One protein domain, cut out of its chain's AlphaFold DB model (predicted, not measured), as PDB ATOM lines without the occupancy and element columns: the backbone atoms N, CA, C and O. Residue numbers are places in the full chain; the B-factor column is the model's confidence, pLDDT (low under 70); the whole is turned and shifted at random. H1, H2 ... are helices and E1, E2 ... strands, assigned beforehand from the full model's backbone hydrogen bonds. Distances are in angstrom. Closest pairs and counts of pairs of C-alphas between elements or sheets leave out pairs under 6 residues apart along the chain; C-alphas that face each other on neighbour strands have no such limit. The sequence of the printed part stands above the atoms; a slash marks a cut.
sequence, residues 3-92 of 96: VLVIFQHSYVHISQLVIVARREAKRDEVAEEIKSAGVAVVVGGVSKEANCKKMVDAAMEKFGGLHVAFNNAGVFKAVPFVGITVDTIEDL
ATOM      1  N   VAL A   3     105.899 221.964 291.011       55.94
ATOM      2  CA  VAL A   3     106.427 221.717 289.679       55.94
ATOM      3  C   VAL A   3     105.637 222.591 288.718       55.94
ATOM      4  O   VAL A   3     104.434 222.431 288.543       55.94
ATOM      5  N   LEU A   4     106.303 223.559 288.112       56.25
ATOM      6  CA  LEU A   4     105.767 224.312 286.991       56.25
ATOM      7  C   LEU A   4     106.171 223.561 285.721       56.25
ATOM      8  O   LEU A   4     107.365 223.333 285.510       56.25
ATOM      9  N   VAL A   5     105.203 223.151 284.899       55.16
ATOM     10  CA  VAL A   5     105.468 222.374 283.679       55.16
ATOM     11  C   VAL A   5     105.119 223.209 282.465       55.16
ATOM     12  O   VAL A   5     104.010 223.721 282.332       55.16
ATOM     13  N   ILE A   6     106.061 223.315 281.543       53.28
ATOM     14  CA  ILE A   6     105.865 224.020 280.285       53.28
ATOM     15  C   ILE A   6     105.836 222.947 279.195       53.28
ATOM     16  O   ILE A   6     106.806 222.216 279.002       53.28
ATOM     17  N   PHE A   7     104.703 222.818 278.499       49.53
ATOM     18  CA  PHE A   7     104.600 221.959 277.317       49.53
ATOM     19  C   PHE A   7     105.098 222.714 276.082       49.53
ATOM     20  O   PHE A   7     104.713 223.867 275.883       49.53
ATOM     21  N   GLN A   8     105.887 222.058 275.225       40.94
ATOM     22  CA  GLN A   8     106.046 222.485 273.835       40.94
ATOM     23  C   GLN A   8     105.058 221.716 272.952       40.94
ATOM     24  O   GLN A   8     104.881 220.505 273.078       40.94
ATOM     25  N   HIS A   9     104.385 222.439 272.062       38.22
ATOM     26  CA  HIS A   9     103.376 221.896 271.164       38.22
ATOM     27  C   HIS A   9     104.042 221.015 270.098       38.22
ATOM     28  O   HIS A   9     104.668 221.557 269.193       38.22
ATOM     29  N   SER A  10     103.950 219.682 270.230       39.44
ATOM     30  CA  SER A  10     103.820 218.703 269.123       39.44
ATOM     31  C   SER A  10     103.724 217.244 269.603       39.44
ATOM     32  O   SER A  10     103.035 216.463 268.963       39.44
ATOM     33  N   TYR A  11     104.337 216.853 270.724       43.09
ATOM     34  CA  TYR A  11     104.244 215.492 271.283       43.09
ATOM     35  C   TYR A  11     104.415 215.576 272.806       43.09
ATOM     36  O   TYR A  11     105.186 216.405 273.278       43.09
ATOM     37  N   VAL A  12     103.669 214.784 273.583       46.09
ATOM     38  CA  VAL A  12     103.610 214.841 275.061       46.09
ATOM     39  C   VAL A  12     104.956 214.434 275.683       46.09
ATOM     40  O   VAL A  12     105.135 213.316 276.151       46.09
ATOM     41  N   HIS A  13     105.914 215.354 275.690       59.50
ATOM     42  CA  HIS A  13     107.179 215.246 276.402       59.50
ATOM     43  C   HIS A  13     107.390 216.538 277.186       59.50
ATOM     44  O   HIS A  13     107.350 217.636 276.631       59.50
ATOM     45  N   ILE A  14     107.587 216.403 278.496       59.25
ATOM     46  CA  ILE A  14     107.994 217.513 279.352       59.25
ATOM     47  C   ILE A  14     109.432 217.852 278.970       59.25
ATOM     48  O   ILE A  14     110.345 217.092 279.277       59.25
ATOM     49  N   SER A  15     109.632 218.962 278.266       70.81
ATOM     50  CA  SER A  15     110.966 219.405 277.851       70.81
ATOM     51  C   SER A  15     111.484 220.570 278.682       70.81
ATOM     52  O   SER A  15     112.680 220.834 278.636       70.81
ATOM     53  N   GLN A  16     110.623 221.269 279.432       85.31
ATOM     54  CA  GLN A  16     110.987 222.462 280.197       85.31
ATOM     55  C   GLN A  16     110.232 222.532 281.530       85.31
ATOM     56  O   GLN A  16     109.010 222.363 281.586       85.31
ATOM     57  N   LEU A  17     110.967 222.786 282.612       86.00
ATOM     58  CA  LEU A  17     110.451 222.750 283.975       86.00
ATOM     59  C   LEU A  17     110.991 223.911 284.806       86.00
ATOM     60  O   LEU A  17     112.187 224.204 284.770       86.00
ATOM     61  N   VAL A  18     110.135 224.509 285.634       87.81
ATOM     62  CA  VAL A  18     110.581 225.351 286.751       87.81
ATOM     63  C   VAL A  18     110.176 224.673 288.052       87.81
ATOM     64  O   VAL A  18     108.995 224.422 288.285       87.81
ATOM     65  N   ILE A  19     111.139 224.370 288.916       87.62
ATOM     66  CA  ILE A  19     110.873 223.747 290.218       87.62
ATOM     67  C   ILE A  19     111.175 224.712 291.353       87.62
ATOM     68  O   ILE A  19     112.157 225.453 291.309       87.62
ATOM     69  N   VAL A  20     110.353 224.666 292.402       87.62
ATOM     70  CA  VAL A  20     110.642 225.348 293.668       87.62
ATOM     71  C   VAL A  20     110.681 224.357 294.821       87.62
ATOM     72  O   VAL A  20     109.778 223.532 295.033       87.62
ATOM     73  N   ALA A  21     111.766 224.430 295.581       84.62
ATOM     74  CA  ALA A  21     111.973 223.597 296.748       84.62
ATOM     75  C   ALA A  21     112.879 224.287 297.772       84.62
ATOM     76  O   ALA A  21     113.812 225.014 297.433       84.62
ATOM     77  N   ARG A  22     112.603 224.006 299.051       82.94
ATOM     78  CA  ARG A  22     113.386 224.489 300.199       82.94
ATOM     79  C   ARG A  22     114.566 223.580 300.544       82.94
ATOM     80  O   ARG A  22     115.520 224.031 301.158       82.94
ATOM     81  N   ARG A  23     114.467 222.285 300.223       82.25
ATOM     82  CA  ARG A  23     115.444 221.260 300.622       82.25
ATOM     83  C   ARG A  23     116.394 220.987 299.469       82.25
ATOM     84  O   ARG A  23     115.973 220.396 298.482       82.25
ATOM     85  N   GLU A  24     117.641 221.394 299.641       78.19
ATOM     86  CA  GLU A  24     118.703 221.309 298.639       78.19
ATOM     87  C   GLU A  24     118.928 219.887 298.115       78.19
ATOM     88  O   GLU A  24     118.709 219.645 296.937       78.19
ATOM     89  N   ALA A  25     119.209 218.916 298.991       78.69
ATOM     90  CA  ALA A  25     119.520 217.548 298.560       78.69
ATOM     91  C   ALA A  25     118.430 216.915 297.668       78.69
ATOM     92  O   ALA A  25     118.724 216.402 296.596       78.69
ATOM     93  N   LYS A  26     117.155 217.014 298.072       78.38
ATOM     94  CA  LYS A  26     116.021 216.467 297.296       78.38
ATOM     95  C   LYS A  26     115.740 217.244 296.011       78.38
ATOM     96  O   LYS A  26     115.205 216.696 295.059       78.38
ATOM     97  N   ARG A  27     116.017 218.548 296.014       82.62
ATOM     98  CA  ARG A  27     115.860 219.410 294.837       82.62
ATOM     99  C   ARG A  27     116.880 219.031 293.772       82.62
ATOM    100  O   ARG A  27     116.509 218.942 292.609       82.62
ATOM    101  N   ASP A  28     118.121 218.818 294.190       79.94
ATOM    102  CA  ASP A  28     119.224 218.496 293.290       79.94
ATOM    103  C   ASP A  28     119.080 217.080 292.743       79.94
ATOM    104  O   ASP A  28     119.198 216.897 291.542       79.94
ATOM    105  N   GLU A  29     118.695 216.115 293.581       82.94
ATOM    106  CA  GLU A  29     118.325 214.760 293.146       82.94
ATOM    107  C   GLU A  29     117.275 214.789 292.027       82.94
ATOM    108  O   GLU A  29     117.496 214.234 290.954       82.94
ATOM    109  N   VAL A  30     116.168 215.512 292.231       80.81
ATOM    110  CA  VAL A  30     115.129 215.630 291.203       80.81
ATOM    111  C   VAL A  30     115.683 216.316 289.962       80.81
ATOM    112  O   VAL A  30     115.509 215.786 288.876       80.81
ATOM    113  N   ALA A  31     116.370 217.455 290.098       78.69
ATOM    114  CA  ALA A  31     116.942 218.177 288.958       78.69
ATOM    115  C   ALA A  31     117.900 217.306 288.123       78.69
ATOM    116  O   ALA A  31     117.931 217.443 286.900       78.69
ATOM    117  N   GLU A  32     118.640 216.402 288.767       82.75
ATOM    118  CA  GLU A  32     119.485 215.401 288.118       82.75
ATOM    119  C   GLU A  32     118.664 214.340 287.368       82.75
ATOM    120  O   GLU A  32     118.972 214.048 286.213       82.75
ATOM    121  N   GLU A  33     117.590 213.807 287.962       80.69
ATOM    122  CA  GLU A  33     116.704 212.823 287.314       80.69
ATOM    123  C   GLU A  33     116.042 213.369 286.041       80.69
ATOM    124  O   GLU A  33     115.854 212.641 285.064       80.69
ATOM    125  N   ILE A  34     115.712 214.662 286.029       76.00
ATOM    126  CA  ILE A  34     115.052 215.326 284.898       76.00
ATOM    127  C   ILE A  34     116.022 216.103 283.997       76.00
ATOM    128  O   ILE A  34     115.575 216.927 283.203       76.00
ATOM    129  N   LYS A  35     117.336 215.839 284.070       68.88
ATOM    130  CA  LYS A  35     118.376 216.526 283.271       68.88
ATOM    131  C   LYS A  35     118.152 216.517 281.758       68.88
ATOM    132  O   LYS A  35     118.715 217.353 281.057       68.88
ATOM    133  N   SER A  36     117.381 215.559 281.244       69.06
ATOM    134  CA  SER A  36     117.003 215.501 279.827       69.06
ATOM    135  C   SER A  36     116.041 216.626 279.412       69.06
ATOM    136  O   SER A  36     115.897 216.886 278.218       69.06
ATOM    137  N   ALA A  37     115.418 217.312 280.376       69.94
ATOM    138  CA  ALA A  37     114.629 218.523 280.193       69.94
ATOM    139  C   ALA A  37     115.446 219.784 280.544       69.94
ATOM    140  O   ALA A  37     116.379 219.758 281.343       69.94
ATOM    141  N   GLY A  38     115.070 220.933 279.984       82.12
ATOM    142  CA  GLY A  38     115.541 222.236 280.442       82.12
ATOM    143  C   GLY A  38     114.948 222.561 281.811       82.12
ATOM    144  O   GLY A  38     113.741 222.754 281.931       82.12
ATOM    145  N   VAL A  39     115.780 222.647 282.850       85.25
ATOM    146  CA  VAL A  39     115.321 222.873 284.232       85.25
ATOM    147  C   VAL A  39     115.785 224.224 284.757       85.25
ATOM    148  O   VAL A  39     116.961 224.580 284.687       85.25
ATOM    149  N   ALA A  40     114.857 224.973 285.342       88.44
ATOM    150  CA  ALA A  40     115.145 226.130 286.171       88.44
ATOM    151  C   ALA A  40     114.743 225.846 287.619       88.44
ATOM    152  O   ALA A  40     113.684 225.286 287.894       88.44
ATOM    153  N   VAL A  41     115.590 226.257 288.556       88.12
ATOM    154  CA  VAL A  41     115.403 225.986 289.978       88.12
ATOM    155  C   VAL A  41     115.252 227.305 290.725       88.12
ATOM    156  O   VAL A  41     116.104 228.184 290.618       88.12
ATOM    157  N   VAL A  42     114.185 227.424 291.510       89.19
ATOM    158  CA  VAL A  42     113.964 228.517 292.460       89.19
ATOM    159  C   VAL A  42     114.099 227.960 293.874       89.19
ATOM    160  O   VAL A  42     113.451 226.982 294.249       89.19
ATOM    161  N   VAL A  43     114.946 228.580 294.690       90.38
ATOM    162  CA  VAL A  43     115.099 228.190 296.096       90.38
ATOM    163  C   VAL A  43     114.043 228.906 296.926       90.38
ATOM    164  O   VAL A  43     114.006 230.135 296.944       90.38
ATOM    165  N   GLY A  44     113.182 228.148 297.606       88.44
ATOM    166  CA  GLY A  44     112.119 228.731 298.424       88.44
ATOM    167  C   GLY A  44     110.890 227.842 298.600       88.44
ATOM    168  O   GLY A  44     110.913 226.643 298.323       88.44
ATOM    169  N   GLY A  45     109.818 228.441 299.116       86.75
ATOM    170  CA  GLY A  45     108.501 227.823 299.294       86.75
ATOM    171  C   GLY A  45     107.393 228.686 298.694       86.75
ATOM    172  O   GLY A  45     107.559 229.902 298.594       86.75
ATOM    173  N   VAL A  46     106.288 228.052 298.299       86.38
ATOM    174  CA  VAL A  46     105.179 228.715 297.587       86.38
ATOM    175  C   VAL A  46     104.269 229.564 298.467       86.38
ATOM    176  O   VAL A  46     103.654 230.489 297.956       86.38
ATOM    177  N   SER A  47     104.316 229.378 299.787       86.19
ATOM    178  CA  SER A  47     103.669 230.278 300.752       86.19
ATOM    179  C   SER A  47     104.232 231.701 300.759       86.19
ATOM    180  O   SER A  47     103.700 232.589 301.422       86.19
ATOM    181  N   LYS A  48     105.356 231.945 300.071       88.94
ATOM    182  CA  LYS A  48     105.945 233.280 299.934       88.94
ATOM    183  C   LYS A  48     105.748 233.764 298.502       88.94
ATOM    184  O   LYS A  48     106.382 233.251 297.581       88.94
ATOM    185  N   GLU A  49     104.946 234.813 298.344       91.12
ATOM    186  CA  GLU A  49     104.616 235.440 297.055       91.12
ATOM    187  C   GLU A  49     105.859 235.732 296.198       91.12
ATOM    188  O   GLU A  49     105.896 235.421 295.008       91.12
ATOM    189  N   ALA A  50     106.928 236.238 296.821       93.00
ATOM    190  CA  ALA A  50     108.185 236.538 296.140       93.00
ATOM    191  C   ALA A  50     108.804 235.316 295.435       93.00
ATOM    192  O   ALA A  50     109.446 235.466 294.397       93.00
ATOM    193  N   ASN A  51     108.619 234.103 295.967       90.81
ATOM    194  CA  ASN A  51     109.112 232.883 295.326       90.81
ATOM    195  C   ASN A  51     108.224 232.477 294.149       90.81
ATOM    196  O   ASN A  51     108.751 232.090 293.111       90.81
ATOM    197  N   CYS A  52     106.903 232.617 294.277       89.94
ATOM    198  CA  CYS A  52     105.966 232.381 293.178       89.94
ATOM    199  C   CYS A  52     106.244 233.329 292.006       89.94
ATOM    200  O   CYS A  52     106.339 232.877 290.865       89.94
ATOM    201  N   LYS A  53     106.493 234.616 292.284       93.75
ATOM    202  CA  LYS A  53     106.892 235.580 291.254       93.75
ATOM    203  C   LYS A  53     108.183 235.149 290.552       93.75
ATOM    204  O   LYS A  53     108.207 235.083 289.329       93.75
ATOM    205  N   LYS A  54     109.220 234.767 291.308       94.25
ATOM    206  CA  LYS A  54     110.488 234.269 290.739       94.25
ATOM    207  C   LYS A  54     110.303 233.047 289.841       94.25
ATOM    208  O   LYS A  54     111.038 232.905 288.871       94.25
ATOM    209  N   MET A  55     109.357 232.157 290.148       91.75
ATOM    210  CA  MET A  55     109.068 231.006 289.285       91.75
ATOM    211  C   MET A  55     108.473 231.428 287.946       91.75
ATOM    212  O   MET A  55     108.883 230.905 286.912       91.75
ATOM    213  N   VAL A  56     107.518 232.360 287.971       92.44
ATOM    214  CA  VAL A  56     106.906 232.897 286.752       92.44
ATOM    215  C   VAL A  56     107.953 233.655 285.943       92.44
ATOM    216  O   VAL A  56     108.117 233.363 284.765       92.44
ATOM    217  N   ASP A  57     108.717 234.547 286.576       94.75
ATOM    218  CA  ASP A  57     109.797 235.291 285.921       94.75
ATOM    219  C   ASP A  57     110.803 234.325 285.263       94.75
ATOM    220  O   ASP A  57     111.109 234.460 284.083       94.75
ATOM    221  N   ALA A  58     111.230 233.270 285.969       93.00
ATOM    222  CA  ALA A  58     112.139 232.263 285.421       93.00
ATOM    223  C   ALA A  58     111.547 231.505 284.219       93.00
ATOM    224  O   ALA A  58     112.276 231.197 283.275       93.00
ATOM    225  N   ALA A  59     110.246 231.203 284.237       90.81
ATOM    226  CA  ALA A  59     109.551 230.590 283.107       90.81
ATOM    227  C   ALA A  59     109.518 231.526 281.889       90.81
ATOM    228  O   ALA A  59     109.832 231.106 280.775       90.81
ATOM    229  N   MET A  60     109.201 232.804 282.111       92.38
ATOM    230  CA  MET A  60     109.193 233.825 281.062       92.38
ATOM    231  C   MET A  60     110.589 234.018 280.459       92.38
ATOM    232  O   MET A  60     110.740 233.977 279.242       92.38
ATOM    233  N   GLU A  61     111.615 234.180 281.297       93.62
ATOM    234  CA  GLU A  61     112.984 234.489 280.870       93.62
ATOM    235  C   GLU A  61     113.681 233.315 280.174       93.62
ATOM    236  O   GLU A  61     114.376 233.515 279.180       93.62
ATOM    237  N   LYS A  62     113.522 232.085 280.681       90.44
ATOM    238  CA  LYS A  62     114.258 230.917 280.165       90.44
ATOM    239  C   LYS A  62     113.514 230.146 279.088       90.44
ATOM    240  O   LYS A  62     114.150 229.516 278.246       90.44
ATOM    241  N   PHE A  63     112.188 230.153 279.147       87.62
ATOM    242  CA  PHE A  63     111.345 229.264 278.349       87.62
ATOM    243  C   PHE A  63     110.286 230.021 277.539       87.62
ATOM    244  O   PHE A  63     109.552 229.410 276.765       87.62
ATOM    245  N   GLY A  64     110.231 231.351 277.668       90.25
ATOM    246  CA  GLY A  64     109.364 232.221 276.875       90.25
ATOM    247  C   GLY A  64     107.904 232.246 277.328       90.25
ATOM    248  O   GLY A  64     107.092 232.905 276.684       90.25
ATOM    249  N   GLY A  65     107.547 231.552 278.412       88.12
ATOM    250  CA  GLY A  65     106.162 231.495 278.865       88.12
ATOM    251  C   GLY A  65     105.892 230.493 279.982       88.12
ATOM    252  O   GLY A  65     106.689 229.602 280.258       88.12
ATOM    253  N   LEU A  66     104.714 230.623 280.593       85.94
ATOM    254  CA  LEU A  66     104.137 229.652 281.518       85.94
ATOM    255  C   LEU A  66     102.845 229.085 280.919       85.94
ATOM    256  O   LEU A  66     101.850 229.795 280.816       85.94
ATOM    257  N   HIS A  67     102.851 227.796 280.566       85.38
ATOM    258  CA  HIS A  67     101.669 227.118 280.024       85.38
ATOM    259  C   HIS A  67     100.833 226.400 281.093       85.38
ATOM    260  O   HIS A  67      99.608 226.464 281.042       85.38
ATOM    261  N   VAL A  68     101.467 225.704 282.050       83.44
ATOM    262  CA  VAL A  68     100.768 224.912 283.077       83.44
ATOM    263  C   VAL A  68     101.436 225.059 284.447       83.44
ATOM    264  O   VAL A  68     102.659 224.998 284.578       83.44
ATOM    265  N   ALA A  69     100.621 225.190 285.496       85.19
ATOM    266  CA  ALA A  69     101.076 225.198 286.882       85.19
ATOM    267  C   ALA A  69     100.494 224.036 287.688       85.19
ATOM    268  O   ALA A  69      99.277 223.880 287.762       85.19
ATOM    269  N   PHE A  70     101.366 223.247 288.328       84.25
ATOM    270  CA  PHE A  70     100.960 222.222 289.287       84.25
ATOM    271  C   PHE A  70     101.231 222.713 290.705       84.25
ATOM    272  O   PHE A  70     102.334 222.558 291.234       84.25
ATOM    273  N   ASN A  71     100.195 223.247 291.350       84.31
ATOM    274  CA  ASN A  71     100.214 223.679 292.751       84.31
ATOM    275  C   ASN A  71     100.176 222.471 293.708       84.31
ATOM    276  O   ASN A  71      99.274 222.317 294.519       84.31
ATOM    277  N   ASN A  72     101.152 221.574 293.571       81.31
ATOM    278  CA  ASN A  72     101.233 220.292 294.274       81.31
ATOM    279  C   ASN A  72     101.930 220.387 295.648       81.31
ATOM    280  O   ASN A  72     102.118 219.382 296.333       81.31
ATOM    281  N   ALA A  73     102.390 221.566 296.078       80.31
ATOM    282  CA  ALA A  73     102.932 221.679 297.427       80.31
ATOM    283  C   ALA A  73     101.805 221.552 298.442       80.31
ATOM    284  O   ALA A  73     100.822 222.275 298.396       80.31
ATOM    285  N   GLY A  74     102.014 220.653 299.389       78.06
ATOM    286  CA  GLY A  74     101.188 220.508 300.563       78.06
ATOM    287  C   GLY A  74     102.001 219.843 301.658       78.06
ATOM    288  O   GLY A  74     103.009 219.172 301.400       78.06
ATOM    289  N   VAL A  75     101.562 220.049 302.889       77.94
ATOM    290  CA  VAL A  75     101.944 219.215 304.022       77.94
ATOM    291  C   VAL A  75     100.700 218.598 304.612       77.94
ATOM    292  O   VAL A  75      99.608 219.149 304.520       77.94
ATOM    293  N   PHE A  76     100.889 217.444 305.228       79.00
ATOM    294  CA  PHE A  76      99.835 216.746 305.924       79.00
ATOM    295  C   PHE A  76     100.327 216.408 307.327       79.00
ATOM    296  O   PHE A  76     101.412 215.843 307.484       79.00
ATOM    297  N   LYS A  77      99.535 216.769 308.338       79.00
ATOM    298  CA  LYS A  77      99.770 216.423 309.741       79.00
ATOM    299  C   LYS A  77      98.690 215.427 310.142       79.00
ATOM    300  O   LYS A  77      97.516 215.773 310.216       79.00
ATOM    301  N   ALA A  78      99.087 214.173 310.334       83.44
ATOM    302  CA  ALA A  78      98.165 213.114 310.717       83.44
ATOM    303  C   ALA A  78      97.855 213.222 312.214       83.44
ATOM    304  O   ALA A  78      98.691 212.883 313.049       83.44
ATOM    305  N   VAL A  79      96.652 213.684 312.545       84.81
ATOM    306  CA  VAL A  79      96.101 213.643 313.903       84.81
ATOM    307  C   VAL A  79      94.703 213.020 313.855       84.81
ATOM    308  O   VAL A  79      94.006 213.175 312.848       84.81
ATOM    309  N   PRO A  80      94.262 212.302 314.905       89.50
ATOM    310  CA  PRO A  80      92.860 211.920 315.027       89.50
ATOM    311  C   PRO A  80      91.974 213.158 314.903       89.50
ATOM    312  O   PRO A  80      92.341 214.218 315.401       89.50
ATOM    313  N   PHE A  81      90.795 213.028 314.292       86.25
ATOM    314  CA  PHE A  81      89.887 214.167 314.098       86.25
ATOM    315  C   PHE A  81      89.580 214.901 315.415       86.25
ATOM    316  O   PHE A  81      89.604 216.125 315.474       86.25
ATOM    317  N   VAL A  82      89.399 214.142 316.497       91.44
ATOM    318  CA  VAL A  82      89.177 214.663 317.858       91.44
ATOM    319  C   VAL A  82      90.396 215.360 318.481       91.44
ATOM    320  O   VAL A  82      90.262 216.004 319.513       91.44
ATOM    321  N   GLY A  83      91.579 215.210 317.886       85.94
ATOM    322  CA  GLY A  83      92.837 215.814 318.325       85.94
ATOM    323  C   GLY A  83      93.270 217.022 317.493       85.94
ATOM    324  O   GLY A  83      94.390 217.494 317.675       85.94
ATOM    325  N   ILE A  84      92.433 217.511 316.571       86.88
ATOM    326  CA  ILE A  84      92.708 218.742 315.821       86.88
ATOM    327  C   ILE A  84      92.509 219.940 316.755       86.88
ATOM    328  O   ILE A  84      91.408 220.177 317.249       86.88
ATOM    329  N   THR A  85      93.573 220.709 316.975       85.75
ATOM    330  CA  THR A  85      93.537 221.995 317.692       85.75
ATOM    331  C   THR A  85      93.633 223.171 316.720       85.75
ATOM    332  O   THR A  85      93.969 222.982 315.551       85.75
ATOM    333  N   VAL A  86      93.386 224.394 317.199       82.50
ATOM    334  CA  VAL A  86      93.628 225.618 316.412       82.50
ATOM    335  C   VAL A  86      95.096 225.691 315.977       82.50
ATOM    336  O   VAL A  86      95.356 225.855 314.790       82.50
ATOM    337  N   ASP A  87      96.037 225.392 316.877       79.00
ATOM    338  CA  ASP A  87      97.474 225.327 316.559       79.00
ATOM    339  C   ASP A  87      97.782 224.325 315.433       79.00
ATOM    340  O   ASP A  87      98.646 224.541 314.587       79.00
ATOM    341  N   THR A  88      97.039 223.212 315.376       74.56
ATOM    342  CA  THR A  88      97.196 222.203 314.315       74.56
ATOM    343  C   THR A  88      96.846 222.763 312.933       74.56
ATOM    344  O   THR A  88      97.378 222.284 311.931       74.56
ATOM    345  N   ILE A  89      95.964 223.763 312.876       73.06
ATOM    346  CA  ILE A  89      95.509 224.421 311.648       73.06
ATOM    347  C   ILE A  89      96.379 225.650 311.336       73.06
ATOM    348  O   ILE A  89      96.707 225.874 310.172       73.06
ATOM    349  N   GLU A  90      96.797 226.409 312.352       73.19
ATOM    350  CA  GLU A  90      97.654 227.599 312.211       73.19
ATOM    351  C   GLU A  90      99.071 227.282 311.702       73.19
ATOM    352  O   GLU A  90      99.699 228.136 311.081       73.19
ATOM    353  N   ASP A  91      99.545 226.041 311.861       68.94
ATOM    354  CA  ASP A  91     100.813 225.557 311.291       68.94
ATOM    355  C   ASP A  91     100.772 225.351 309.752       68.94
ATOM    356  O   ASP A  91     101.814 225.238 309.098       68.94
ATOM    357  N   LEU A  92      99.582 225.230 309.146       67.00
ATOM    358  CA  LEU A  92      99.399 224.902 307.721       67.00
ATOM    359  C   LEU A  92      99.659 226.049 306.711       67.00
ATOM    360  O   LEU A  92     100.257 225.761 305.667       67.00
TER     361      LEU A  92
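This is residues 3 to 92 of the 96 residues of the protein "Short chain dehydrogenase" of Ectocarpus siliculosus (UniProt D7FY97). A small sheet of four strands is sandwiched between two helices, H2 covering one face and H1 the other, and a long tail after E4 leads away to a small helix, H3, far from the sheet. Residues 80 to 87, at the far end of this tail, stick out from the rest; without them the body of 82 residues still spans 45 by 24 by 21 A. The printed part has 90 residues, with three named helices and four named strands in the order E1, E2, H1, E3, H2, E4, H3; the sheet runs E3, E2, E1, E4 and is mixed, and the class is mixed, helices and strands. The whole is loose, with a radius of gyration of the C-alphas of 16.1 A, and only just elongated, spanning 51 by 26 by 25 A.

E1, residues 3 to 7, begins with C-alpha 3 at (106.427, 221.717, 289.679). E2, residues 14 to 21, is 18.9 A long. H1 holds residues 24 to 33 and measures 14.3 A. E3, residues 38 to 43, measures 16.8 A. H2, residues 49 to 63, is the longest helix at 20.8 A, with C-alpha 49 at (104.616, 235.440, 297.055). E4 is short, residues 68 to 70. H3, residues 86 to 90, ends with C-alpha 90 at (97.654, 227.599, 312.211).

E1 and E2 form an antiparallel hairpin, with N 4 and O 18 at 2.8 A. E3 is parallel to E2, with N 38 and O 15 at 2.7 A. E4 is antiparallel to E1, with N 5 and O 68 at 3.2 A. E2, H1 and E3 make a strand-helix-strand unit, two parallel neighbour strands with a helix between them along the chain, and its crossover is right-handed. E3, H2 and E4 make a split unit, with E2 and E1 between its strands in the sheet, also right-handed. H1 is on the sheet at a height of 9.8 A, over E3 and E2; the closest C-alphas of H1 and E2 are those of Arg 27 and Ala 21, 6.0 A apart. H2 is on the opposite face at a height of 8.6 A over the sheet, and the two helices and the sheet form three layers, with helices on both faces of a sheet; H2 lies over E2 and only just not over E3, on which 2 of its 15 C-alphas fall when dropped onto the local plane, and the closest C-alphas of H2 and E3 are those of Met 55 and Val 42, 6.3 A apart. H3 is not on the sheet and is apart from H1 and H2. In H1, H2 and H3 every O i to N i+4 pair is within hydrogen-bond range.

The C-alphas farthest apart, those of Ser 10 and Val 82, are 51.0 A from each other. The printed part has no cut. The link from E4 to H3, 15 residues, is long. The mean pLDDT of the printed part is 79.5; residues 3 to 14, 35 to 37 and 91 to 92 are under 70.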